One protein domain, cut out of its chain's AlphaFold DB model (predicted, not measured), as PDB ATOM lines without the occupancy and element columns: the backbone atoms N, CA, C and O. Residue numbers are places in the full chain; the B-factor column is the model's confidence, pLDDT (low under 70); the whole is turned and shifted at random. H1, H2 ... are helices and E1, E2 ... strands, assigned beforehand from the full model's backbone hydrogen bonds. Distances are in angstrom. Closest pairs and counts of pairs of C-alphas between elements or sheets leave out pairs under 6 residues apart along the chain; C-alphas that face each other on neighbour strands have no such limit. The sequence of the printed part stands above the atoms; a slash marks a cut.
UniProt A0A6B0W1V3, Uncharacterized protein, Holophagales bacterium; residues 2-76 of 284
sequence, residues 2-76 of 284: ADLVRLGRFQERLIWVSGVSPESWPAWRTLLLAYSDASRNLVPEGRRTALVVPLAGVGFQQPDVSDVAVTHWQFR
ATOM      1  N   ALA A   2      24.297 -15.513 -32.408       65.19
ATOM      2  CA  ALA A   2      23.334 -16.362 -33.127       65.19
ATOM      3  C   ALA A   2      22.245 -15.582 -33.900       65.19
ATOM      4  O   ALA A   2      21.905 -15.961 -35.018       65.19
ATOM      5  N   ASP A   3      21.759 -14.460 -33.355       76.06
ATOM      6  CA  ASP A   3      20.749 -13.631 -34.031       76.06
ATOM      7  C   ASP A   3      21.312 -12.881 -35.243       76.06
ATOM      8  O   ASP A   3      20.667 -12.832 -36.286       76.06
ATOM      9  N   LEU A   4      22.543 -12.362 -35.150       77.31
ATOM     10  CA  LEU A   4      23.213 -11.628 -36.231       77.31
ATOM     11  C   LEU A   4      23.390 -12.507 -37.477       77.31
ATOM     12  O   LEU A   4      23.098 -12.079 -38.590       77.31
ATOM     13  N   VAL A   5      23.804 -13.758 -37.268       78.69
ATOM     14  CA  VAL A   5      24.056 -14.766 -38.311       78.69
ATOM     15  C   VAL A   5      22.775 -15.132 -39.087       78.69
ATOM     16  O   VAL A   5      22.829 -15.541 -40.248       78.69
ATOM     17  N   ARG A   6      21.598 -14.959 -38.468       77.12
ATOM     18  CA  ARG A   6      20.283 -15.267 -39.056       77.12
ATOM     19  C   ARG A   6      19.613 -14.072 -39.735       77.12
ATOM     20  O   ARG A   6      18.599 -14.254 -40.407       77.12
ATOM     21  N   LEU A   7      20.156 -12.863 -39.593       81.50
ATOM     22  CA  LEU A   7      19.604 -11.682 -40.249       81.50
ATOM     23  C   LEU A   7      19.865 -11.752 -41.756       81.50
ATOM     24  O   LEU A   7      21.004 -11.644 -42.195       81.50
ATOM     25  N   GLY A   8      18.803 -11.842 -42.563       78.94
ATOM     26  CA  GLY A   8      18.922 -11.914 -44.027       78.94
ATOM     27  C   GLY A   8      19.700 -10.743 -44.642       78.94
ATOM     28  O   GLY A   8      20.470 -10.941 -45.570       78.94
ATOM     29  N   ARG A   9      19.598  -9.535 -44.066       83.06
ATOM     30  CA  ARG A   9      20.394  -8.366 -44.499       83.06
ATOM     31  C   ARG A   9      21.898  -8.521 -44.264       83.06
ATOM     32  O   ARG A   9      22.683  -7.816 -44.892       83.06
ATOM     33  N   PHE A  10      22.266  -9.366 -43.305       83.69
ATOM     34  CA  PHE A  10      23.644  -9.587 -42.914       83.69
ATOM     35  C   PHE A  10      24.283 -10.701 -43.729       83.69
ATOM     36  O   PHE A  10      25.481 -10.604 -43.909       83.69
ATOM     37  N   GLN A  11      23.527 -11.693 -44.214       86.12
ATOM     38  CA  GLN A  11      24.008 -12.849 -44.990       86.12
ATOM     39  C   GLN A  11      24.497 -12.477 -46.398       86.12
ATOM     40  O   GLN A  11      24.057 -11.477 -46.963       86.12
ATOM     41  N   GLU A  12      25.381 -13.311 -46.958       84.62
ATOM     42  CA  GLU A  12      25.904 -13.190 -48.335       84.62
ATOM     43  C   GLU A  12      26.642 -11.865 -48.599       84.62
ATOM     44  O   GLU A  12      26.614 -11.310 -49.700       84.62
ATOM     45  N   ARG A  13      27.296 -11.314 -47.570       84.44
ATOM     46  CA  ARG A  13      28.068 -10.071 -47.678       84.44
ATOM     47  C   ARG A  13      29.563 -10.322 -47.535       84.44
ATOM     48  O   ARG A  13      29.999 -11.218 -46.817       84.44
ATOM     49  N   LEU A  14      30.343  -9.456 -48.171       87.19
ATOM     50  CA  LEU A  14      31.743  -9.223 -47.843       87.19
ATOM     51  C   LEU A  14      31.811  -7.883 -47.106       87.19
ATOM     52  O   LEU A  14      31.451  -6.853 -47.674       87.19
ATOM     53  N   ILE A  15      32.216  -7.899 -45.839       87.88
ATOM     54  CA  ILE A  15      32.300  -6.697 -45.003       87.88
ATOM     55  C   ILE A  15      33.762  -6.443 -44.671       87.88
ATOM     56  O   ILE A  15      34.407  -7.246 -43.998       87.88
ATOM     57  N   TRP A  16      34.258  -5.294 -45.121       88.00
ATOM     58  CA  TRP A  16      35.586  -4.805 -44.785       88.00
ATOM     59  C   TRP A  16      35.520  -3.958 -43.516       88.00
ATOM     60  O   TRP A  16      34.790  -2.968 -43.462       88.00
ATOM     61  N   VAL A  17      36.269  -4.349 -42.490       88.81
ATOM     62  CA  VAL A  17      36.349  -3.618 -41.224       88.81
ATOM     63  C   VAL A  17      37.564  -2.699 -41.267       88.81
ATOM     64  O   VAL A  17      38.678  -3.153 -41.501       88.81
ATOM     65  N   SER A  18      37.367  -1.404 -41.042       85.62
ATOM     66  CA  SER A  18      38.441  -0.409 -40.997       85.62
ATOM     67  C   SER A  18      38.691   0.089 -39.569       85.62
ATOM     68  O   SER A  18      37.838  -0.040 -38.692       85.62
ATOM     69  N   GLY A  19      39.879   0.656 -39.332       84.31
ATOM     70  CA  GLY A  19      40.214   1.311 -38.061       84.31
ATOM     71  C   GLY A  19      40.476   0.365 -36.886       84.31
ATOM     72  O   GLY A  19      40.353   0.784 -35.738       84.31
ATOM     73  N   VAL A  20      40.825  -0.900 -37.142       85.75
ATOM     74  CA  VAL A  20      41.206  -1.834 -36.075       85.75
ATOM     75  C   VAL A  20      42.609  -1.510 -35.570       85.75
ATOM     76  O   VAL A  20      43.570  -1.461 -36.333       85.75
ATOM     77  N   SER A  21      42.706  -1.298 -34.262       84.88
ATOM     78  CA  SER A  21      43.929  -0.979 -33.526       84.88
ATOM     79  C   SER A  21      44.336  -2.140 -32.604       84.88
ATOM     80  O   SER A  21      43.503  -3.009 -32.318       84.88
ATOM     81  N   PRO A  22      45.576  -2.165 -32.082       81.94
ATOM     82  CA  PRO A  22      45.994  -3.162 -31.094       81.94
ATOM     83  C   PRO A  22      45.077  -3.239 -29.862       81.94
ATOM     84  O   PRO A  22      44.829  -4.328 -29.349       81.94
ATOM     85  N   GLU A  23      44.515  -2.113 -29.417       85.44
ATOM     86  CA  GLU A  23      43.623  -2.031 -28.251       85.44
ATOM     87  C   GLU A  23      42.231  -2.607 -28.537       85.44
ATOM     88  O   GLU A  23      41.606  -3.204 -27.662       85.44
ATOM     89  N   SER A  24      41.733  -2.443 -29.767       87.88
ATOM     90  CA  SER A  24      40.414  -2.947 -30.177       87.88
ATOM     91  C   SER A  24      40.454  -4.389 -30.693       87.88
ATOM     92  O   SER A  24      39.419  -5.061 -30.750       87.88
ATOM     93  N   TRP A  25      41.640  -4.905 -31.024       85.50
ATOM     94  CA  TRP A  25      41.820  -6.249 -31.561       85.50
ATOM     95  C   TRP A  25      41.299  -7.383 -30.670       85.50
ATOM     96  O   TRP A  25      40.623  -8.257 -31.207       85.50
ATOM     97  N   PRO A  26      41.507  -7.407 -29.337       85.81
ATOM     98  CA  PRO A  26      40.963  -8.474 -28.494       85.81
ATOM     99  C   PRO A  26      39.434  -8.611 -28.594       85.81
ATOM    100  O   PRO A  26      38.906  -9.729 -28.618       85.81
ATOM    101  N   ALA A  27      38.720  -7.487 -28.715       87.88
ATOM    102  CA  ALA A  27      37.271  -7.476 -28.900       87.88
ATOM    103  C   ALA A  27      36.880  -8.019 -30.284       87.88
ATOM    104  O   ALA A  27      36.014  -8.890 -30.382       87.88
ATOM    105  N   TRP A  28      37.570  -7.576 -31.342       87.88
ATOM    106  CA  TRP A  28      37.372  -8.092 -32.700       87.88
ATOM    107  C   TRP A  28      37.680  -9.585 -32.811       87.88
ATOM    108  O   TRP A  28      36.873 -10.330 -33.358       87.88
ATOM    109  N   ARG A  29      38.786 -10.053 -32.228       83.62
ATOM    110  CA  ARG A  29      39.157 -11.473 -32.161       83.62
ATOM    111  C   ARG A  29      38.058 -12.304 -31.504       83.62
ATOM    112  O   ARG A  29      37.677 -13.346 -32.032       83.62
ATOM    113  N   THR A  30      37.528 -11.832 -30.377       86.81
ATOM    114  CA  THR A  30      36.430 -12.502 -29.661       86.81
ATOM    115  C   THR A  30      35.173 -12.583 -30.527       86.81
ATOM    116  O   THR A  30      34.540 -13.634 -30.603       86.81
ATOM    117  N   LEU A  31      34.837 -11.496 -31.230       88.19
ATOM    118  CA  LEU A  31      33.699 -11.456 -32.142       88.19
ATOM    119  C   LEU A  31      33.873 -12.408 -33.331       88.19
ATOM    120  O   LEU A  31      32.935 -13.134 -33.650       88.19
ATOM    121  N   LEU A  32      35.050 -12.432 -33.964       86.50
ATOM    122  CA  LEU A  32      35.348 -13.308 -35.103       86.50
ATOM    123  C   LEU A  32      35.262 -14.789 -34.713       86.50
ATOM    124  O   LEU A  32      34.666 -15.575 -35.446       86.50
ATOM    125  N   LEU A  33      35.779 -15.158 -33.539       85.31
ATOM    126  CA  LEU A  33      35.673 -16.520 -33.008       85.31
ATOM    127  C   LEU A  33      34.222 -16.901 -32.690       85.31
ATOM    128  O   LEU A  33      33.747 -17.950 -33.118       85.31
ATOM    129  N   ALA A  34      33.481 -16.024 -32.008       86.44
ATOM    130  CA  ALA A  34      32.066 -16.257 -31.722       86.44
ATOM    131  C   ALA A  34      31.210 -16.312 -33.002       86.44
ATOM    132  O   ALA A  34      30.199 -17.013 -33.049       86.44
ATOM    133  N   TYR A  35      31.597 -15.573 -34.046       86.69
ATOM    134  CA  TYR A  35      30.969 -15.631 -35.362       86.69
ATOM    135  C   TYR A  35      31.283 -16.942 -36.091       86.69
ATOM    136  O   TYR A  35      30.370 -17.555 -36.642       86.69
ATOM    137  N   SER A  36      32.547 -17.376 -36.083       84.88
ATOM    138  CA  SER A  36      32.995 -18.650 -36.662       84.88
ATOM    139  C   SER A  36      32.176 -19.813 -36.105       84.88
ATOM    140  O   SER A  36      31.540 -20.542 -36.866       84.88
ATOM    141  N   ASP A  37      32.077 -19.904 -34.777       85.00
ATOM    142  CA  ASP A  37      31.309 -20.952 -34.102       85.00
ATOM    143  C   ASP A  37      29.809 -20.894 -34.445       85.00
ATOM    144  O   ASP A  37      29.206 -21.888 -34.854       85.00
ATOM    145  N   ALA A  38      29.209 -19.698 -34.399       85.25
ATOM    146  CA  ALA A  38      27.786 -19.518 -34.688       85.25
ATOM    147  C   ALA A  38      27.416 -19.725 -36.171       85.25
ATOM    148  O   ALA A  38      26.261 -20.034 -36.474       85.25
ATOM    149  N   SER A  39      28.360 -19.540 -37.098       82.81
ATOM    150  CA  SER A  39      28.140 -19.667 -38.548       82.81
ATOM    151  C   SER A  39      28.541 -21.029 -39.123       82.81
ATOM    152  O   SER A  39      28.145 -21.345 -40.250       82.81
ATOM    153  N   ARG A  40      29.251 -21.870 -38.354       78.88
ATOM    154  CA  ARG A  40      29.755 -23.186 -38.790       78.88
ATOM    155  C   ARG A  40      28.660 -24.092 -39.368       78.88
ATOM    156  O   ARG A  40      28.895 -24.781 -40.354       78.88
ATOM    157  N   ASN A  41      27.445 -24.023 -38.822       76.19
ATOM    158  CA  ASN A  41      26.304 -24.852 -39.237       76.19
ATOM    159  C   ASN A  41      25.346 -24.162 -40.229       76.19
ATOM    160  O   ASN A  41      24.268 -24.687 -40.503       76.19
ATOM    161  N   LEU A  42      25.692 -22.981 -40.755       73.94
ATOM    162  CA  LEU A  42      24.887 -22.355 -41.805       73.94
ATOM    163  C   LEU A  42      25.049 -23.109 -43.127       73.94
ATOM    164  O   LEU A  42      26.151 -23.205 -43.664       73.94
ATOM    165  N   VAL A  43      23.917 -23.575 -43.655       65.31
ATOM    166  CA  VAL A  43      23.791 -24.216 -44.966       65.31
ATOM    167  C   VAL A  43      22.763 -23.433 -45.803       65.31
ATOM    168  O   VAL A  43      21.706 -23.071 -45.273       65.31
ATOM    169  N   PRO A  44      23.028 -23.164 -47.095       68.81
ATOM    170  CA  PRO A  44      24.285 -23.408 -47.812       68.81
ATOM    171  C   PRO A  44      25.435 -22.537 -47.289       68.81
ATOM    172  O   PRO A  44      25.194 -21.436 -46.795       68.81
ATOM    173  N   GLU A  45      26.680 -22.998 -47.445       63.75
ATOM    174  CA  GLU A  45      27.882 -22.255 -47.021       63.75
ATOM    175  C   GLU A  45      27.951 -20.845 -47.628       63.75
ATOM    176  O   GLU A  45      28.442 -19.920 -46.985       63.75
ATOM    177  N   GLY A  46      27.363 -20.656 -48.817       64.50
ATOM    178  CA  GLY A  46      27.237 -19.359 -49.483       64.50
ATOM    179  C   GLY A  46      26.464 -18.297 -48.693       64.50
ATOM    180  O   GLY A  46      26.681 -17.120 -48.934       64.50
ATOM    181  N   ARG A  47      25.634 -18.672 -47.703       72.50
ATOM    182  CA  ARG A  47      24.906 -17.713 -46.843       72.50
ATOM    183  C   ARG A  47      25.791 -17.042 -45.794       72.50
ATOM    184  O   ARG A  47      25.340 -16.116 -45.113       72.50
ATOM    185  N   ARG A  48      27.028 -17.514 -45.616       82.44
ATOM    186  CA  ARG A  48      27.966 -16.941 -44.652       82.44
ATOM    187  C   ARG A  48      28.461 -15.593 -45.154       82.44
ATOM    188  O   ARG A  48      28.832 -15.431 -46.309       82.44
ATOM    189  N   THR A  49      28.514 -14.639 -44.242       86.19
ATOM    190  CA  THR A  49      29.160 -13.353 -44.488       86.19
ATOM    191  C   THR A  49      30.630 -13.436 -44.153       86.19
ATOM    192  O   THR A  49      31.001 -13.937 -43.091       86.19
ATOM    193  N   ALA A  50      31.457 -12.953 -45.070       87.25
ATOM    194  CA  ALA A  50      32.891 -12.855 -44.889       87.25
ATOM    195  C   ALA A  50      33.215 -11.512 -44.227       87.25
ATOM    196  O   ALA A  50      32.924 -10.447 -44.775       87.25
ATOM    197  N   LEU A  51      33.805 -11.569 -43.033       88.06
ATOM    198  CA  LEU A  51      34.356 -10.406 -42.343       88.06
ATOM    199  C   LEU A  51      35.853 -10.344 -42.643       88.06
ATOM    200  O   LEU A  51      36.582 -11.274 -42.306       88.06
ATOM    201  N   VAL A  52      36.309  -9.256 -43.259       87.62
ATOM    202  CA  VAL A  52      37.731  -9.021 -43.526       87.62
ATOM    203  C   VAL A  52      38.228  -7.939 -42.585       87.62
ATOM    204  O   VAL A  52      37.744  -6.809 -42.619       87.62
ATOM    205  N   VAL A  53      39.187  -8.301 -41.734       87.12
ATOM    206  CA  VAL A  53      39.776  -7.406 -40.733       87.12
ATOM    207  C   VAL A  53      41.269  -7.254 -41.027       87.12
ATOM    208  O   VAL A  53      42.041  -8.156 -40.703       87.12
ATOM    209  N   PRO A  54      41.699  -6.145 -41.653       82.88
ATOM    210  CA  PRO A  54      43.111  -5.852 -41.852       82.88
ATOM    211  C   PRO A  54      43.774  -5.540 -40.512       82.88
ATOM    212  O   PRO A  54      43.287  -4.702 -39.751       82.88
ATOM    213  N   LEU A  55      44.903  -6.189 -40.242       80.31
ATOM    214  CA  LEU A  55      45.745  -5.924 -39.078       80.31
ATOM    215  C   LEU A  55      47.072  -5.352 -39.585       80.31
ATOM    216  O   LEU A  55      47.805  -6.045 -40.287       80.31
ATOM    217  N   ALA A  56      47.365  -4.090 -39.268       70.12
ATOM    218  CA  ALA A  56      48.557  -3.386 -39.742       70.12
ATOM    219  C   ALA A  56      49.295  -2.700 -38.580       70.12
ATOM    220  O   ALA A  56      48.682  -1.945 -37.829       70.12
ATOM    221  N   GLY A  57      50.607  -2.935 -38.444       63.97
ATOM    222  CA  GLY A  57      51.471  -2.277 -37.450       63.97
ATOM    223  C   GLY A  57      52.210  -3.221 -36.489       63.97
ATOM    224  O   GLY A  57      51.941  -4.421 -36.418       63.97
ATOM    225  N   VAL A  58      53.173  -2.665 -35.743       45.56
ATOM    226  CA  VAL A  58      54.002  -3.382 -34.757       45.56
ATOM    227  C   VAL A  58      53.187  -3.560 -33.470       45.56
ATOM    228  O   VAL A  58      53.000  -2.606 -32.724       45.56
ATOM    229  N   GLY A  59      52.643  -4.753 -33.222       58.44
ATOM    230  CA  GLY A  59      51.834  -5.011 -32.016       58.44
ATOM    231  C   GLY A  59      50.825  -6.150 -32.146       58.44
ATOM    232  O   GLY A  59      50.398  -6.716 -31.142       58.44
ATOM    233  N   PHE A  60      50.496  -6.552 -33.372       60.97
ATOM    234  CA  PHE A  60      49.753  -7.782 -33.612       60.97
ATOM    235  C   PHE A  60      50.737  -8.957 -33.543       60.97
ATOM    236  O   PHE A  60      51.462  -9.229 -34.501       60.97
ATOM    237  N   GLN A  61      50.810  -9.649 -32.400       56.84
ATOM    238  CA  GLN A  61      51.378 -11.004 -32.386       56.84
ATOM    239  C   GLN A  61      50.623 -11.838 -33.427       56.84
ATOM    240  O   GLN A  61      49.425 -11.598 -33.611       56.84
ATOM    241  N   GLN A  62      51.303 -12.765 -34.126       56.09
ATOM    242  CA  GLN A  62      50.650 -13.657 -35.094       56.09
ATOM    243  C   GLN A  62      49.323 -14.128 -34.491       56.09
ATOM    244  O   GLN A  62      49.350 -14.701 -33.399       56.09
ATOM    245  N   PRO A  63      48.175 -13.804 -35.111       57.38
ATOM    246  CA  PRO A  63      46.899 -14.124 -34.513       57.38
ATOM    247  C   PRO A  63      46.792 -15.644 -34.481       57.38
ATOM    248  O   PRO A  63      46.561 -16.282 -35.505       57.38
ATOM    249  N   ASP A  64      47.000 -16.210 -33.295       58.00
ATOM    250  CA  ASP A  64      46.895 -17.640 -33.022       58.00
ATOM    251  C   ASP A  64      45.401 -17.993 -32.965       58.00
ATOM    252  O   ASP A  64      44.757 -18.101 -31.914       58.00
ATOM    253  N   VAL A  65      44.794 -17.940 -34.146       59.12
ATOM    254  CA  VAL A  65      43.367 -18.096 -34.392       59.12
ATOM    255  C   VAL A  65      43.251 -19.057 -35.562       59.12
ATOM    256  O   VAL A  65      43.076 -18.645 -36.706       59.12
ATOM    257  N   SER A  66      43.412 -20.348 -35.280       55.62
ATOM    258  CA  SER A  66      43.008 -21.391 -36.216       55.62
ATOM    259  C   SER A  66      41.645 -21.921 -35.775       55.62
ATOM    260  O   SER A  66      41.460 -22.411 -34.664       55.62
ATOM    261  N   ASP A  67      40.652 -21.730 -36.631       63.72
ATOM    262  CA  ASP A  67      39.328 -22.331 -36.513       63.72
ATOM    263  C   ASP A  67      38.826 -22.591 -37.939       63.72
ATOM    264  O   ASP A  67      39.250 -21.927 -38.883       63.72
ATOM    265  N   VAL A  68      37.930 -23.557 -38.112       62.50
ATOM    266  CA  VAL A  68      37.468 -24.065 -39.415       62.50
ATOM    267  C   VAL A  68      36.908 -22.956 -40.319       62.50
ATOM    268  O   VAL A  68      36.976 -23.074 -41.539       62.50
ATOM    269  N   ALA A  69      36.381 -21.870 -39.744       69.44
ATOM    270  CA  ALA A  69      35.814 -20.741 -40.487       69.44
ATOM    271  C   ALA A  69      36.655 -19.448 -40.411       69.44
ATOM    272  O   ALA A  69      36.190 -18.395 -40.850       69.44
ATOM    273  N   VAL A  70      37.873 -19.501 -39.856       73.56
ATOM    274  CA  VAL A  70      38.784 -18.351 -39.764       73.56
ATOM    275  C   VAL A  70      40.055 -18.649 -40.548       73.56
ATOM    276  O   VAL A  70      40.795 -19.579 -40.239       73.56
ATOM    277  N   THR A  71      40.334 -17.831 -41.558       73.12
ATOM    278  CA  THR A  71      41.587 -17.892 -42.315       73.12
ATOM    279  C   THR A  71      42.395 -16.631 -42.061       73.12
ATOM    280  O   THR A  71      41.883 -15.520 -42.194       73.12
ATOM    281  N   HIS A  72      43.667 -16.805 -41.712       72.25
ATOM    282  CA  HIS A  72      44.611 -15.706 -41.573       72.25
ATOM    283  C   HIS A  72      45.477 -15.592 -42.829       72.25
ATOM    284  O   HIS A  72      46.097 -16.564 -43.259       72.25
ATOM    285  N   TRP A  73      45.544 -14.381 -43.379       68.94
ATOM    286  CA  TRP A  73      46.397 -14.037 -44.510       68.94
ATOM    287  C   TRP A  73      47.439 -13.025 -44.047       68.94
ATOM    288  O   TRP A  73      47.102 -11.902 -43.681       68.94
ATOM    289  N   GLN A  74      48.712 -13.421 -44.057       65.75
ATOM    290  CA  GLN A  74      49.801 -12.496 -43.761       65.75
ATOM    291  C   GLN A  74      50.142 -11.700 -45.024       65.75
ATOM    292  O   GLN A  74      50.788 -12.226 -45.930       65.75
ATOM    293  N   PHE A  75      49.768 -10.422 -45.058       64.25
ATOM    294  CA  PHE A  75      50.234  -9.498 -46.087       64.25
ATOM    295  C   PHE A  75      51.580  -8.907 -45.653       64.25
ATOM    296  O   PHE A  75      51.663  -8.205 -44.650       64.25
ATOM    297  N   ARG A  76      52.662  -9.248 -46.363       61.12
ATOM    298  CA  ARG A  76      54.033  -8.807 -46.028       61.12
ATOM    299  C   ARG A  76      54.424  -7.484 -46.684       61.12
ATOM    300  O   ARG A  76      55.611  -7.188 -46.741       61.12
TER     301      ARG A  76
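Overview. This is residues 2 to 76 of the 284 residues of an uncharacterized protein of Holophagales bacterium (UniProt A0A6B0W1V3). Little of this domain is regular structure: one longer helix, H2, runs over a small parallel sheet of two short strands, E1 and E2, with short H1 at H2's last residues and the unnamed stretch 53 to 76 folding back past H2. Of 75 printed residues, 26 are in named elements, in order H1, E1, H2, E2; the class is mixed. It is compact, radius of gyration of the C-alphas 12.9 A, spanning 38 by 22 by 21 A.

Arrangement. Start at E1, residues 14 to 16, and E2, residues 50 to 52, parallel neighbours at 18 degrees; N 15 and O 50, 2.9 A apart, are within hydrogen-bond range. With H2, residues 25 to 39, between them along the chain they form a strand-helix-strand unit, its crossover right-handed. The closest C-alphas of H2 and E2, Leu 32 and Leu 51, are 7.9 A apart. H1, residues 2 to 6, touches H2 at residues 35 to 39 alone, closest at the C-alphas of Ala 2 and Ala 38, 5.7 A. In H2 every O i to N i+4 pair is within range; in H1 0 of 1 is, beside 1 of 2 O i to N i+3 pairs.

Along the chain. Find C-alpha 25 at (41.820, -6.249, -31.561); H2 runs 20.4 A to C-alpha 39 at (28.140, -19.667, -38.548). E1 measures 6.6 A, E2 6.3 A and H1 6.8 A.

Size, cuts and confidence. The C-alphas farthest apart, Pro 44 and Val 58, are 38.1 A apart. The printed part has no cut, and no link between named elements is long. Look for pLDDT under 70 at residues 2, 43 to 46, 57 to 69 and 73 to 76.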